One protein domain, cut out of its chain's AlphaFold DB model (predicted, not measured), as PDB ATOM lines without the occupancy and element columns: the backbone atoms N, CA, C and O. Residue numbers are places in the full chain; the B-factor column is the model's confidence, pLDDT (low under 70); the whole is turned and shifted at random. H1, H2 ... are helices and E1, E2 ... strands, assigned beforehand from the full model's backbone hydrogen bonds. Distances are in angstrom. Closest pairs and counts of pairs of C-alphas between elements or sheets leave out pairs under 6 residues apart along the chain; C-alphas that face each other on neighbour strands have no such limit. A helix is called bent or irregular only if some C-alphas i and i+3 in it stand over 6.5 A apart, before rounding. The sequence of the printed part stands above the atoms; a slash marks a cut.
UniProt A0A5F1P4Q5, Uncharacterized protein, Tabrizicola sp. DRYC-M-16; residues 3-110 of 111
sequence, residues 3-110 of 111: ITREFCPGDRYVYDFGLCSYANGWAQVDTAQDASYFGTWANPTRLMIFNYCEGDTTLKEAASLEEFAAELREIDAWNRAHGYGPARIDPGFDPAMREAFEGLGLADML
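Overview. This is residues 3 to 110 of the 111 residues of an uncharacterized protein of Tabrizicola sp. DRYC-M-16 (UniProt A0A5F1P4Q5). A twisted wall of six antiparallel strands has one long helix, H2, running over one of its faces along the strands E4 and E3. Two shorter helices add to this: H1 grazes the sheet with residues 13 to 16, and H3 lies near the end of the sheet made by E2 and E6. The printed part has 108 residues with three named helices and six named strands, in the order E1 H1 E2 E3 E4 E5 H2 E6 H3. The sheet's order is E1 E5 E4 E3 E2 E6, and the class is mixed, helices and strands. The whole is compact, with a radius of gyration of the C-alphas of 12.9 A, and rounded, spanning 35 by 32 by 27 A.

Along the chain. Start in the sheet with E3, residues 38 to 43: find C-alpha 38 at (87.450, -26.269, 231.426), from where it runs 17.4 A. E4, residues 48 to 53, and E5, residues 56 to 61, are each 16.8 A long. E1, residues 3 to 7, runs 13.7 A from C-alpha 3 at (85.562, -40.680, 242.418). Beyond E3 look for E2, residues 27 to 30, 9.2 A, and E6, residues 88 to 90, 6.4 A. H2, residues 65 to 81, runs 24.4 A; H1, residues 13 to 19, 9.6 A; and H3, residues 95 to 103, 12.1 A, ending at C-alpha 103 at (80.788, -22.967, 258.096).

Arrangement. E2, E3, E4 and E5 form a meander, each strand the antiparallel neighbour of the one before, with hairpins E2 and E3, E3 and E4, and E4 and E5. Look for N 41 and O 50 at 2.9 A between E3 and E4, N 51 and O 58 at 2.8 A between E4 and E5, and N 29 and O 40 at 2.8 A between E2 and E3. At the edges, N 4 and O 59 are 2.9 A apart for E1 and E5, and N 30 and O 88 2.7 A for E2 and E6. Pairing is staggered on E2: residues 27 to 28 pair with E3, 28 to 30 with E6. H2 and H3 on one face of the sheet make two layers, a sheet and helices on one face of it. H2 has a height over the sheet of 9.4 A and lies over E3 and, only just, E4, with 3 of its C-alphas falling on E4; on the local plane it stands at 20 degrees to E3, along the strands. Its closest C-alphas to E4 are Phe 68 and Met 48, 7.3 A apart. H3 comes closest to E2 at the C-alphas of Met 97 and Ala 27, 7.9 A apart. H1 only grazes the sheet; it is irregular, with C-alphas 16 and 19 7.2 A apart. H2 and H3 have every O i to N i+4 pair within hydrogen-bond range, H1 2 of 3. H2 is apart from H1 and from H3.

Size, cuts and confidence. The C-alphas of Pro 9 and Gly 103, the two farthest apart, are 35.4 A apart. The sheet is twisted, its C-alphas up to 4.2 A off the best plane. The printed part has no cut and no long link. Mean pLDDT of the printed part is 97.3, and no printed residue is under 70.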
ATOM      1  N   ILE A   3      85.378 -41.359 243.706       98.50
ATOM      2  CA  ILE A   3      85.562 -40.680 242.418       98.50
ATOM      3  C   ILE A   3      84.786 -41.412 241.330       98.50
ATOM      4  O   ILE A   3      84.996 -42.607 241.117       98.50
ATOM      5  N   THR A   4      83.951 -40.669 240.613       98.56
ATOM      6  CA  THR A   4      83.266 -41.111 239.394       98.56
ATOM      7  C   THR A   4      83.824 -40.330 238.210       98.56
ATOM      8  O   THR A   4      84.097 -39.136 238.327       98.56
ATOM      9  N   ARG A   5      84.030 -41.010 237.081       98.44
ATOM     10  CA  ARG A   5      84.510 -40.403 235.836       98.44
ATOM     11  C   ARG A   5      83.618 -40.818 234.689       98.44
ATOM     12  O   ARG A   5      83.272 -41.993 234.580       98.44
ATOM     13  N   GLU A   6      83.294 -39.858 233.843       97.44
ATOM     14  CA  GLU A   6      82.454 -40.044 232.664       97.44
ATOM     15  C   GLU A   6      82.960 -39.151 231.531       97.44
ATOM     16  O   GLU A   6      83.789 -38.264 231.752       97.44
ATOM     17  N   PHE A   7      82.428 -39.365 230.332       97.44
ATOM     18  CA  PHE A   7      82.696 -38.529 229.171       97.44
ATOM     19  C   PHE A   7      81.397 -37.883 228.682       97.44
ATOM     20  O   PHE A   7      80.410 -38.578 228.432       97.44
ATOM     21  N   CYS A   8      81.406 -36.563 228.522       94.88
ATOM     22  CA  CYS A   8      80.296 -35.773 228.009       94.88
ATOM     23  C   CYS A   8      80.807 -34.816 226.921       94.88
ATOM     24  O   CYS A   8      81.411 -33.792 227.242       94.88
ATOM     25  N   PRO A   9      80.599 -35.121 225.628       93.81
ATOM     26  CA  PRO A   9      81.058 -34.240 224.561       93.81
ATOM     27  C   PRO A   9      80.286 -32.916 224.616       93.81
ATOM     28  O   PRO A   9      79.055 -32.919 224.626       93.81
ATOM     29  N   GLY A  10      80.995 -31.788 224.628       92.00
ATOM     30  CA  GLY A  10      80.356 -30.477 224.716       92.00
ATOM     31  C   GLY A  10      81.308 -29.377 225.157       92.00
ATOM     32  O   GLY A  10      82.476 -29.370 224.776       92.00
ATOM     33  N   ASP A  11      80.775 -28.466 225.959       94.38
ATOM     34  CA  ASP A  11      81.494 -27.390 226.623       94.38
ATOM     35  C   ASP A  11      81.050 -27.304 228.092       94.38
ATOM     36  O   ASP A  11      80.092 -27.959 228.523       94.38
ATOM     37  N   ARG A  12      81.748 -26.483 228.881       96.38
ATOM     38  CA  ARG A  12      81.438 -26.298 230.303       96.38
ATOM     39  C   ARG A  12      80.053 -25.691 230.560       96.38
ATOM     40  O   ARG A  12      79.532 -25.839 231.663       96.38
ATOM     41  N   TYR A  13      79.446 -25.013 229.583       96.06
ATOM     42  CA  TYR A  13      78.236 -24.216 229.797       96.06
ATOM     43  C   TYR A  13      77.007 -25.086 230.072       96.06
ATOM     44  O   TYR A  13      76.067 -24.642 230.733       96.06
ATOM     45  N   VAL A  14      77.041 -26.354 229.645       95.75
ATOM     46  CA  VAL A  14      76.068 -27.384 230.046       95.75
ATOM     47  C   VAL A  14      76.025 -27.555 231.573       95.75
ATOM     48  O   VAL A  14      74.972 -27.857 232.140       95.75
ATOM     49  N   TYR A  15      77.152 -27.335 232.250       97.38
ATOM     50  CA  TYR A  15      77.259 -27.406 233.704       97.38
ATOM     51  C   TYR A  15      76.961 -26.058 234.351       97.38
ATOM     52  O   TYR A  15      76.094 -26.028 235.224       97.38
ATOM     53  N   ASP A  16      77.573 -24.966 233.874       95.69
ATOM     54  CA  ASP A  16      77.362 -23.606 234.411       95.69
ATOM     55  C   ASP A  16      75.873 -23.246 234.500       95.69
ATOM     56  O   ASP A  16      75.374 -22.800 235.533       95.69
ATOM     57  N   PHE A  17      75.137 -23.479 233.409       94.94
ATOM     58  CA  PHE A  17      73.724 -23.107 233.291       94.94
ATOM     59  C   PHE A  17      72.768 -24.288 233.500       94.94
ATOM     60  O   PHE A  17      71.557 -24.146 233.327       94.94
ATOM     61  N   GLY A  18      73.302 -25.453 233.869       95.75
ATOM     62  CA  GLY A  18      72.550 -26.692 234.026       95.75
ATOM     63  C   GLY A  18      72.871 -27.387 235.342       95.75
ATOM     64  O   GLY A  18      72.482 -26.921 236.418       95.75
ATOM     65  N   LEU A  19      73.535 -28.541 235.253       94.94
ATOM     66  CA  LEU A  19      73.721 -29.471 236.377       94.94
ATOM     67  C   LEU A  19      74.464 -28.852 237.570       94.94
ATOM     68  O   LEU A  19      74.116 -29.155 238.712       94.94
ATOM     69  N   CYS A  20      75.427 -27.970 237.304       97.88
ATOM     70  CA  CYS A  20      76.250 -27.291 238.304       97.88
ATOM     71  C   CYS A  20      75.872 -25.812 238.474       97.88
ATOM     72  O   CYS A  20      76.705 -25.002 238.870       97.88
ATOM     73  N   SER A  21      74.619 -25.453 238.198       97.19
ATOM     74  CA  SER A  21      74.123 -24.100 238.452       97.19
ATOM     75  C   SER A  21      73.885 -23.828 239.943       97.19
ATOM     76  O   SER A  21      73.621 -24.745 240.732       97.19
ATOM     77  N   TYR A  22      73.859 -22.543 240.307       96.69
ATOM     78  CA  TYR A  22      73.501 -22.072 241.651       96.69
ATOM     79  C   TYR A  22      72.165 -22.630 242.149       96.69
ATOM     80  O   TYR A  22      72.058 -23.056 243.296       96.69
ATOM     81  N   ALA A  23      71.160 -22.719 241.269       95.56
ATOM     82  CA  ALA A  23      69.846 -23.279 241.595       95.56
ATOM     83  C   ALA A  23      69.909 -24.751 242.052       95.56
ATOM     84  O   ALA A  23      69.009 -25.220 242.746       95.56
ATOM     85  N   ASN A  24      70.979 -25.463 241.691       97.06
ATOM     86  CA  ASN A  24      71.249 -26.844 242.087       97.06
ATOM     87  C   ASN A  24      72.261 -26.950 243.248       97.06
ATOM     88  O   ASN A  24      72.737 -28.047 243.555       97.06
ATOM     89  N   GLY A  25      72.586 -25.833 243.908       97.31
ATOM     90  CA  GLY A  25      73.453 -25.785 245.087       97.31
ATOM     91  C   GLY A  25      74.949 -25.844 244.780       97.31
ATOM     92  O   GLY A  25      75.726 -26.251 245.639       97.31
ATOM     93  N   TRP A  26      75.350 -25.506 243.556       98.56
ATOM     94  CA  TRP A  26      76.747 -25.504 243.135       98.56
ATOM     95  C   TRP A  26      77.280 -24.081 243.026       98.56
ATOM     96  O   TRP A  26      76.598 -23.204 242.504       98.56
ATOM     97  N   ALA A  27      78.511 -23.897 243.482       98.31
ATOM     98  CA  ALA A  27      79.316 -22.703 243.299       98.31
ATOM     99  C   ALA A  27      80.436 -22.993 242.304       98.31
ATOM    100  O   ALA A  27      81.025 -24.078 242.348       98.31
ATOM    101  N   GLN A  28      80.757 -22.041 241.436       97.94
ATOM    102  CA  GLN A  28      81.943 -22.158 240.593       97.94
ATOM    103  C   GLN A  28      83.201 -21.953 241.445       97.94
ATOM    104  O   GLN A  28      83.202 -21.191 242.413       97.94
ATOM    105  N   VAL A  29      84.266 -22.679 241.114       98.38
ATOM    106  CA  VAL A  29      85.604 -22.474 241.672       98.38
ATOM    107  C   VAL A  29      86.458 -21.875 240.567       98.38
ATOM    108  O   VAL A  29      87.026 -22.597 239.747       98.38
ATOM    109  N   ASP A  30      86.511 -20.553 240.561       97.31
ATOM    110  CA  ASP A  30      87.172 -19.742 239.558       97.31
ATOM    111  C   ASP A  30      88.685 -19.847 239.669       97.31
ATOM    112  O   ASP A  30      89.277 -19.758 240.752       97.31
ATOM    113  N   THR A  31      89.316 -20.003 238.514       95.75
ATOM    114  CA  THR A  31      90.769 -20.054 238.360       95.75
ATOM    115  C   THR A  31      91.185 -19.259 237.129       95.75
ATOM    116  O   THR A  31      90.376 -18.965 236.248       95.75
ATOM    117  N   ALA A  32      92.478 -18.969 236.979       96.06
ATOM    118  CA  ALA A  32      92.972 -18.394 235.725       96.06
ATOM    119  C   ALA A  32      92.938 -19.386 234.537       96.06
ATOM    120  O   ALA A  32      93.317 -19.009 233.429       96.06
ATOM    121  N   GLN A  33      92.525 -20.644 234.752       94.12
ATOM    122  CA  GLN A  33      92.351 -21.649 233.695       94.12
ATOM    123  C   GLN A  33      90.944 -21.660 233.102       94.12
ATOM    124  O   GLN A  33      90.714 -22.386 232.132       94.12
ATOM    125  N   ASP A  34      90.011 -20.908 233.681       92.62
ATOM    126  CA  ASP A  34      88.616 -20.926 233.273       92.62
ATOM    127  C   ASP A  34      88.481 -20.605 231.782       92.62
ATOM    128  O   ASP A  34      88.852 -19.536 231.293       92.62
ATOM    129  N   ALA A  35      87.930 -21.564 231.047       95.44
ATOM    130  CA  ALA A  35      87.776 -21.500 229.602       95.44
ATOM    131  C   ALA A  35      86.533 -22.285 229.194       95.44
ATOM    132  O   ALA A  35      86.065 -23.124 229.952       95.44
ATOM    133  N   SER A  36      86.007 -22.092 227.983       95.88
ATOM    134  CA  SER A  36      84.816 -22.830 227.521       95.88
ATOM    135  C   SER A  36      84.976 -24.361 227.579       95.88
ATOM    136  O   SER A  36      83.991 -25.088 227.631       95.88
ATOM    137  N   TYR A  37      86.211 -24.859 227.587       95.88
ATOM    138  CA  TYR A  37      86.539 -26.280 227.655       95.88
ATOM    139  C   TYR A  37      86.968 -26.764 229.052       95.88
ATOM    140  O   TYR A  37      87.282 -27.941 229.189       95.88
ATOM    141  N   PHE A  38      87.002 -25.904 230.078       97.56
ATOM    142  CA  PHE A  38      87.450 -26.269 231.426       97.56
ATOM    143  C   PHE A  38      86.670 -25.534 232.521       97.56
ATOM    144  O   PHE A  38      86.499 -24.316 232.459       97.56
ATOM    145  N   GLY A  39      86.251 -26.263 233.556       97.56
ATOM    146  CA  GLY A  39      85.611 -25.672 234.730       97.56
ATOM    147  C   GLY A  39      85.658 -26.568 235.965       97.56
ATOM    148  O   GLY A  39      85.807 -27.792 235.870       97.56
ATOM    149  N   THR A  40      85.532 -25.933 237.131       98.56
ATOM    150  CA  THR A  40      85.443 -26.591 238.438       98.56
ATOM    151  C   THR A  40      84.275 -26.008 239.225       98.56
ATOM    152  O   THR A  40      84.097 -24.794 239.255       98.56
ATOM    153  N   TRP A  41      83.499 -26.862 239.891       98.75
ATOM    154  CA  TRP A  41      82.366 -26.460 240.725       98.75
ATOM    155  C   TRP A  41      82.357 -27.251 242.029       98.75
ATOM    156  O   TRP A  41      82.792 -28.402 242.078       98.75
ATOM    157  N   ALA A  42      81.815 -26.650 243.082       98.75
ATOM    158  CA  ALA A  42      81.734 -27.224 244.413       98.75
ATOM    159  C   ALA A  42      80.309 -27.116 244.970       98.75
ATOM    160  O   ALA A  42      79.686 -26.060 244.910       98.75
ATOM    161  N   ASN A  43      79.798 -28.202 245.543       98.62
ATOM    162  CA  ASN A  43      78.516 -28.245 246.238       98.62
ATOM    163  C   ASN A  43      78.767 -28.474 247.738       98.62
ATOM    164  O   ASN A  43      79.085 -29.605 248.128       98.62
ATOM    165  N   PRO A  44      78.633 -27.439 248.589       98.38
ATOM    166  CA  PRO A  44      78.992 -27.525 250.004       98.38
ATOM    167  C   PRO A  44      77.987 -28.346 250.822       98.38
ATOM    168  O   PRO A  44      78.336 -28.872 251.873       98.38
ATOM    169  N   THR A  45      76.748 -28.504 250.350       97.25
ATOM    170  CA  THR A  45      75.720 -29.300 251.040       97.25
ATOM    171  C   THR A  45      75.890 -30.794 250.780       97.25
ATOM    172  O   THR A  45      75.677 -31.613 251.671       97.25
ATOM    173  N   ARG A  46      76.263 -31.161 249.550       98.06
ATOM    174  CA  ARG A  46      76.464 -32.557 249.131       98.06
ATOM    175  C   ARG A  46      77.911 -33.025 249.267       98.06
ATOM    176  O   ARG A  46      78.163 -34.205 249.049       98.06
ATOM    177  N   LEU A  47      78.831 -32.122 249.614       98.62
ATOM    178  CA  LEU A  47      80.270 -32.374 249.738       98.62
ATOM    179  C   LEU A  47      80.878 -32.920 248.443       98.62
ATOM    180  O   LEU A  47      81.630 -33.897 248.435       98.62
ATOM    181  N   MET A  48      80.508 -32.291 247.329       98.81
ATOM    182  CA  MET A  48      80.879 -32.732 245.989       98.81
ATOM    183  C   MET A  48      81.700 -31.685 245.261       98.81
ATOM    184  O   MET A  48      81.386 -30.500 245.322       98.81
ATOM    185  N   ILE A  49      82.707 -32.135 244.521       98.81
ATOM    186  CA  ILE A  49      83.495 -31.298 243.617       98.81
ATOM    187  C   ILE A  49      83.414 -31.917 242.233       98.81
ATOM    188  O   ILE A  49      83.659 -33.113 242.063       98.81
ATOM    189  N   PHE A  50      83.039 -31.107 241.255       98.75
ATOM    190  CA  PHE A  50      82.905 -31.513 239.870       98.75
ATOM    191  C   PHE A  50      83.939 -30.781 239.023       98.75
ATOM    192  O   PHE A  50      84.128 -29.577 239.174       98.75
ATOM    193  N   ASN A  51      84.600 -31.509 238.130       98.38
ATOM    194  CA  ASN A  51      85.525 -30.966 237.148       98.38
ATOM    195  C   ASN A  51      85.091 -31.396 235.752       98.38
ATOM    196  O   ASN A  51      84.716 -32.554 235.544       98.38
ATOM    197  N   TYR A  52      85.229 -30.480 234.805       98.44
ATOM    198  CA  TYR A  52      85.069 -30.722 233.379       98.44
ATOM    199  C   TYR A  52      86.332 -30.270 232.644       98.44
ATOM    200  O   TYR A  52      86.835 -29.179 232.918       98.44
ATOM    201  N   CYS A  53      86.829 -31.080 231.711       97.69
ATOM    202  CA  CYS A  53      87.944 -30.735 230.831       97.69
ATOM    203  C   CYS A  53      87.786 -31.428 229.473       97.69
ATOM    204  O   CYS A  53      87.936 -32.642 229.389       97.69
ATOM    205  N   GLU A  54      87.492 -30.673 228.412       97.19
ATOM    206  CA  GLU A  54      87.440 -31.167 227.019       97.19
ATOM    207  C   GLU A  54      86.595 -32.445 226.821       97.19
ATOM    208  O   GLU A  54      86.873 -33.291 225.972       97.19
ATOM    209  N   GLY A  55      85.528 -32.581 227.605       97.06
ATOM    210  CA  GLY A  55      84.619 -33.722 227.575       97.06
ATOM    211  C   GLY A  55      84.829 -34.722 228.706       97.06
ATOM    212  O   GLY A  55      83.880 -35.405 229.082       97.06
ATOM    213  N   ASP A  56      86.014 -34.770 229.307       98.44
ATOM    214  CA  ASP A  56      86.253 -35.584 230.492       98.44
ATOM    215  C   ASP A  56      85.633 -34.929 231.723       98.44
ATOM    216  O   ASP A  56      85.795 -33.733 231.981       98.44
ATOM    217  N   THR A  57      84.938 -35.736 232.516       98.38
ATOM    218  CA  THR A  57      84.326 -35.299 233.767       98.38
ATOM    219  C   THR A  57      84.886 -36.083 234.938       98.38
ATOM    220  O   THR A  57      85.180 -37.278 234.847       98.38
ATOM    221  N   THR A  58      85.029 -35.410 236.072       98.44
ATOM    222  CA  THR A  58      85.339 -36.054 237.346       98.44
ATOM    223  C   THR A  58      84.410 -35.501 238.412       98.44
ATOM    224  O   THR A  58      84.395 -34.299 238.653       98.44
ATOM    225  N   LEU A  59      83.666 -36.382 239.075       98.69
ATOM    226  CA  LEU A  59      82.910 -36.068 240.283       98.69
ATOM    227  C   LEU A  59      83.619 -36.702 241.478       98.69
ATOM    228  O   LEU A  59      83.775 -37.925 241.535       98.69
ATOM    229  N   LYS A  60      84.034 -35.875 242.432       98.75
ATOM    230  CA  LYS A  60      84.586 -36.302 243.717       98.75
ATOM    231  C   LYS A  60      83.535 -36.095 244.798       98.75
ATOM    232  O   LYS A  60      83.008 -34.996 244.941       98.75
ATOM    233  N   GLU A  61      83.255 -37.138 245.567       98.75
ATOM    234  CA  GLU A  61      82.334 -37.116 246.705       98.75
ATOM    235  C   GLU A  61      83.145 -37.325 247.992       98.75
ATOM    236  O   GLU A  61      83.826 -38.353 248.148       98.75
ATOM    237  N   ALA A  62      83.109 -36.343 248.893       98.62
ATOM    238  CA  ALA A  62      83.766 -36.427 250.192       98.62
ATOM    239  C   ALA A  62      82.894 -37.197 251.195       98.62
ATOM    240  O   ALA A  62      81.667 -37.109 251.172       98.62
ATOM    241  N   ALA A  63      83.529 -37.935 252.099       98.06
ATOM    242  CA  ALA A  63      82.860 -38.644 253.187       98.06
ATOM    243  C   ALA A  63      82.633 -37.757 254.426       98.06
ATOM    244  O   ALA A  63      81.858 -38.133 255.304       98.06
ATOM    245  N   SER A  64      83.309 -36.607 254.514       98.44
ATOM    246  CA  SER A  64      83.183 -35.664 255.629       98.44
ATOM    247  C   SER A  64      83.413 -34.212 255.198       98.44
ATOM    248  O   SER A  64      83.905 -33.941 254.099       98.44
ATOM    249  N   LEU A  65      83.054 -33.277 256.084       98.38
ATOM    250  CA  LEU A  65      83.245 -31.838 255.876       98.38
ATOM    251  C   LEU A  65      84.736 -31.489 255.747       98.38
ATOM    252  O   LEU A  65      85.121 -30.691 254.896       98.38
ATOM    253  N   GLU A  66      85.575 -32.125 256.565       98.38
ATOM    254  CA  GLU A  66      87.022 -31.916 256.594       98.38
ATOM    255  C   GLU A  66      87.679 -32.400 255.303       98.38
ATOM    256  O   GLU A  66      88.544 -31.715 254.767       98.38
ATOM    257  N   GLU A  67      87.255 -33.557 254.781       98.56
ATOM    258  CA  GLU A  67      87.769 -34.079 253.513       98.56
ATOM    259  C   GLU A  67      87.387 -33.161 252.340       98.56
ATOM    260  O   GLU A  67      88.223 -32.883 251.481       98.56
ATOM    261  N   PHE A  68      86.157 -32.638 252.326       98.81
ATOM    262  CA  PHE A  68      85.713 -31.679 251.312       98.81
ATOM    263  C   PHE A  68      86.516 -30.374 251.357       98.81
ATOM    264  O   PHE A  68      87.001 -29.906 250.325       98.81
ATOM    265  N   ALA A  69      86.684 -29.800 252.550       98.69
ATOM    266  CA  ALA A  69      87.460 -28.581 252.725       98.69
ATOM    267  C   ALA A  69      88.928 -28.793 252.335       98.69
ATOM    268  O   ALA A  69      89.489 -27.962 251.624       98.69
ATOM    269  N   ALA A  70      89.536 -29.914 252.735       98.56
ATOM    270  CA  ALA A  70      90.907 -30.257 252.364       98.56
ATOM    271  C   ALA A  70      91.083 -30.349 250.841       98.56
ATOM    272  O   ALA A  70      92.034 -29.783 250.310       98.56
ATOM    273  N   GLU A  71      90.150 -30.976 250.122       98.69
ATOM    274  CA  GLU A  71      90.233 -31.078 248.661       98.69
ATOM    275  C   GLU A  71      90.177 -29.701 247.973       98.69
ATOM    276  O   GLU A  71      90.956 -29.443 247.057       98.69
ATOM    277  N   LEU A  72      89.327 -28.774 248.432       98.62
ATOM    278  CA  LEU A  72      89.305 -27.403 247.896       98.62
ATOM    279  C   LEU A  72      90.610 -26.646 248.175       98.62
ATOM    280  O   LEU A  72      91.085 -25.893 247.322       98.62
ATOM    281  N   ARG A  73      91.229 -26.875 249.339       98.56
ATOM    282  CA  ARG A  73      92.541 -26.303 249.674       98.56
ATOM    283  C   ARG A  73      93.649 -26.857 248.787       98.56
ATOM    284  O   ARG A  73      94.496 -26.085 248.345       98.56
ATOM    285  N   GLU A  74      93.626 -28.152 248.494       98.31
ATOM    286  CA  GLU A  74      94.569 -28.776 247.560       98.31
ATOM    287  C   GLU A  74      94.391 -28.234 246.136       98.31
ATOM    288  O   GLU A  74      95.381 -27.939 245.464       98.31
ATOM    289  N   ILE A  75      93.149 -28.006 245.692       98.00
ATOM    290  CA  ILE A  75      92.865 -27.347 244.408       98.00
ATOM    291  C   ILE A  75      93.466 -25.934 244.375       98.00
ATOM    292  O   ILE A  75      94.147 -25.592 243.406       98.00
ATOM    293  N   ASP A  76      93.272 -25.115 245.415       98.50
ATOM    294  CA  ASP A  76      93.885 -23.778 245.496       98.50
ATOM    295  C   ASP A  76      95.418 -23.853 245.505       98.50
ATOM    296  O   ASP A  76      96.084 -23.149 244.741       98.50
ATOM    297  N   ALA A  77      95.994 -24.737 246.322       98.50
ATOM    298  CA  ALA A  77      97.439 -24.919 246.422       98.50
ATOM    299  C   ALA A  77      98.056 -25.323 245.075       98.50
ATOM    300  O   ALA A  77      99.053 -24.731 244.648       98.50
ATOM    301  N   TRP A  78      97.438 -26.276 244.374       98.06
ATOM    302  CA  TRP A  78      97.872 -26.704 243.049       98.06
ATOM    303  C   TRP A  78      97.781 -25.558 242.039       98.06
ATOM    304  O   TRP A  78      98.758 -25.289 241.338       98.06
ATOM    305  N   ASN A  79      96.663 -24.826 242.008       97.94
ATOM    306  CA  ASN A  79      96.488 -23.681 241.113       97.94
ATOM    307  C   ASN A  79      97.561 -22.613 241.354       97.94
ATOM    308  O   ASN A  79      98.189 -22.134 240.409       97.94
ATOM    309  N   ARG A  80      97.846 -22.268 242.614       98.00
ATOM    310  CA  ARG A  80      98.920 -21.320 242.958       98.00
ATOM    311  C   ARG A  80     100.287 -21.802 242.493       98.00
ATOM    312  O   ARG A  80     101.029 -21.020 241.904       98.00
ATOM    313  N   ALA A  81     100.612 -23.072 242.734       98.31
ATOM    314  CA  ALA A  81     101.900 -23.650 242.363       98.31
ATOM    315  C   ALA A  81     102.152 -23.625 240.845       98.31
ATOM    316  O   ALA A  81     103.306 -23.568 240.422       98.31
ATOM    317  N   HIS A  82     101.089 -23.622 240.037       97.44
ATOM    318  CA  HIS A  82     101.165 -23.638 238.575       97.44
ATOM    319  C   HIS A  82     100.839 -22.284 237.922       97.44
ATOM    320  O   HIS A  82     100.752 -22.203 236.700       97.44
ATOM    321  N   GLY A  83     100.705 -21.209 238.709       97.12
ATOM    322  CA  GLY A  83     100.463 -19.858 238.189       97.12
ATOM    323  C   GLY A  83      99.016 -19.578 237.773       97.12
ATOM    324  O   GLY A  83      98.765 -18.591 237.089       97.12
ATOM    325  N   TYR A  84      98.074 -20.419 238.202       96.38
ATOM    326  CA  TYR A  84      96.642 -20.291 237.920       96.38
ATOM    327  C   TYR A  84      95.808 -19.815 239.112       96.38
ATOM    328  O   TYR A  84      94.615 -19.548 238.977       96.38
ATOM    329  N   GLY A  85      96.433 -19.744 240.288       92.50
ATOM    330  CA  GLY A  85      95.787 -19.337 241.526       92.50
ATOM    331  C   GLY A  85      95.771 -17.819 241.746       92.50
ATOM    332  O   GLY A  85      96.454 -17.070 241.044       92.50
ATOM    333  N   PRO A  86      95.070 -17.355 242.793       96.56
ATOM    334  CA  PRO A  86      94.289 -18.165 243.731       96.56
ATOM    335  C   PRO A  86      93.043 -18.787 243.092       96.56
ATOM    336  O   PRO A  86      92.413 -18.143 242.260       96.56
ATOM    337  N   ALA A  87      92.656 -19.984 243.534       97.94
ATOM    338  CA  ALA A  87      91.302 -20.472 243.296       97.94
ATOM    339  C   ALA A  87      90.321 -19.669 244.165       97.94
ATOM    340  O   ALA A  87      90.611 -19.365 245.334       97.94
ATOM    341  N   ARG A  88      89.175 -19.298 243.596       98.25
ATOM    342  CA  ARG A  88      88.156 -18.488 244.267       98.25
ATOM    343  C   ARG A  88      86.780 -19.104 244.097       98.25
ATOM    344  O   ARG A  88      86.377 -19.423 242.996       98.25
ATOM    345  N   ILE A  89      86.053 -19.277 245.187       98.50
ATOM    346  CA  ILE A  89      84.696 -19.815 245.153       98.50
ATOM    347  C   ILE A  89      83.751 -18.634 244.925       98.50
ATOM    348  O   ILE A  89      83.791 -17.681 245.705       98.50
ATOM    349  N   ASP A  90      82.941 -18.682 243.869       97.94
ATOM    350  CA  ASP A  90      81.819 -17.760 243.651       97.94
ATOM    351  C   ASP A  90      80.549 -18.409 244.227       97.94
ATOM    352  O   ASP A  90      80.014 -19.335 243.615       97.94
ATOM    353  N   PRO A  91      80.058 -17.998 245.413       96.44
ATOM    354  CA  PRO A  91      78.799 -18.502 245.962       96.44
ATOM    355  C   PRO A  91      77.565 -17.861 245.295       96.44
ATOM    356  O   PRO A  91      76.434 -18.082 245.738       96.44
ATOM    357  N   GLY A  92      77.759 -17.026 244.272       94.62
ATOM    358  CA  GLY A  92      76.732 -16.183 243.688       94.62
ATOM    359  C   GLY A  92      76.186 -15.164 244.691       94.62
ATOM    360  O   GLY A  92      76.802 -14.816 245.699       94.62
ATOM    361  N   PHE A  93      74.966 -14.692 244.433       92.94
ATOM    362  CA  PHE A  93      74.252 -13.778 245.333       92.94
ATOM    363  C   PHE A  93      73.430 -14.501 246.412       92.94
ATOM    364  O   PHE A  93      72.530 -13.888 246.986       92.94
ATOM    365  N   ASP A  94      73.692 -15.785 246.672       93.44
ATOM    366  CA  ASP A  94      72.961 -16.584 247.656       93.44
ATOM    367  C   ASP A  94      73.656 -16.537 249.035       93.44
ATOM    368  O   ASP A  94      74.720 -17.143 249.219       93.44
ATOM    369  N   PRO A  95      73.066 -15.859 250.042       95.38
ATOM    370  CA  PRO A  95      73.645 -15.794 251.380       95.38
ATOM    371  C   PRO A  95      73.772 -17.168 252.042       95.38
ATOM    372  O   PRO A  95      74.735 -17.400 252.766       95.38
ATOM    373  N   ALA A  96      72.849 -18.096 251.773       96.50
ATOM    374  CA  ALA A  96      72.894 -19.429 252.365       96.50
ATOM    375  C   ALA A  96      74.063 -20.246 251.799       96.50
ATOM    376  O   ALA A  96      74.720 -20.985 252.532       96.50
ATOM    377  N   MET A  97      74.362 -20.085 250.505       97.62
ATOM    378  CA  MET A  97      75.524 -20.720 249.884       97.62
ATOM    379  C   MET A  97      76.829 -20.171 250.459       97.62
ATOM    380  O   MET A  97      77.730 -20.943 250.794       97.62
ATOM    381  N   ARG A  98      76.906 -18.849 250.645       97.88
ATOM    382  CA  ARG A  98      78.035 -18.197 251.313       97.88
ATOM    383  C   ARG A  98      78.247 -18.754 252.725       97.88
ATOM    384  O   ARG A  98      79.338 -19.231 253.032       97.88
ATOM    385  N   GLU A  99      77.203 -18.746 253.553       98.06
ATOM    386  CA  GLU A  99      77.244 -19.259 254.929       98.06
ATOM    387  C   GLU A  99      77.660 -20.738 254.983       98.06
ATOM    388  O   GLU A  99      78.416 -21.134 255.872       98.06
ATOM    389  N   ALA A 100      77.232 -21.553 254.013       98.06
ATOM    390  CA  ALA A 100      77.623 -22.958 253.934       98.06
ATOM    391  C   ALA A 100      79.143 -23.127 253.774       98.06
ATOM    392  O   ALA A 100      79.739 -23.942 254.473       98.06
ATOM    393  N   PHE A 101      79.795 -22.344 252.909       98.38
ATOM    394  CA  PHE A 101      81.256 -22.381 252.768       98.38
ATOM    395  C   PHE A 101      81.989 -21.775 253.969       98.38
ATOM    396  O   PHE A 101      83.028 -22.293 254.385       98.38
ATOM    397  N   GLU A 102      81.452 -20.709 254.564       98.25
ATOM    398  CA  GLU A 102      82.017 -20.124 255.785       98.25
ATOM    399  C   GLU A 102      82.006 -21.139 256.941       98.25
ATOM    400  O   GLU A 102      83.024 -21.314 257.613       98.25
ATOM    401  N   GLY A 103      80.910 -21.889 257.109       97.81
ATOM    402  CA  GLY A 103      80.788 -22.967 258.096       97.81
ATOM    403  C   GLY A 103      81.764 -24.133 257.890       97.81
ATOM    404  O   GLY A 103      82.063 -24.858 258.837       97.81
ATOM    405  N   LEU A 104      82.308 -24.283 256.679       97.88
ATOM    406  CA  LEU A 104      83.346 -25.262 256.331       97.88
ATOM    407  C   LEU A 104      84.772 -24.718 256.526       97.88
ATOM    408  O   LEU A 104      85.744 -25.406 256.215       97.88
ATOM    409  N   GLY A 105      84.920 -23.483 257.015       97.94
ATOM    410  CA  GLY A 105      86.221 -22.834 257.178       97.94
ATOM    411  C   GLY A 105      86.861 -22.419 255.851       97.94
ATOM    412  O   GLY A 105      88.086 -22.396 255.748       97.94
ATOM    413  N   LEU A 106      86.050 -22.116 254.831       98.38
ATOM    414  CA  LEU A 106      86.498 -21.721 253.487       98.38
ATOM    415  C   LEU A 106      86.201 -20.247 253.166       98.38
ATOM    416  O   LEU A 106      86.267 -19.838 252.010       98.38
ATOM    417  N   ALA A 107      85.893 -19.440 254.184       98.06
ATOM    418  CA  ALA A 107      85.546 -18.026 254.036       98.06
ATOM    419  C   ALA A 107      86.605 -17.212 253.262       98.06
ATOM    420  O   ALA A 107      86.267 -16.319 252.493       98.06
ATOM    421  N   ASP A 108      87.889 -17.530 253.433       98.00
ATOM    422  CA  ASP A 108      89.018 -16.862 252.771       98.00
ATOM    423  C   ASP A 108      89.213 -17.262 251.296       98.00
ATOM    424  O   ASP A 108      90.025 -16.656 250.587       98.00
ATOM    425  N   MET A 109      88.478 -18.272 250.826       98.12
ATOM    426  CA  MET A 109      88.438 -18.667 249.418       98.12
ATOM    427  C   MET A 109      87.276 -18.028 248.652       98.12
ATOM    428  O   MET A 109      87.284 -18.085 247.426       98.12
ATOM    429  N   LEU A 110      86.304 -17.421 249.337       97.62
ATOM    430  CA  LEU A 110      85.170 -16.738 248.707       97.62
ATOM    431  C   LEU A 110      85.609 -15.417 248.046       97.62
ATOM    432  O   LEU A 110      86.595 -14.808 248.477       97.62
TER     433      LEU A 110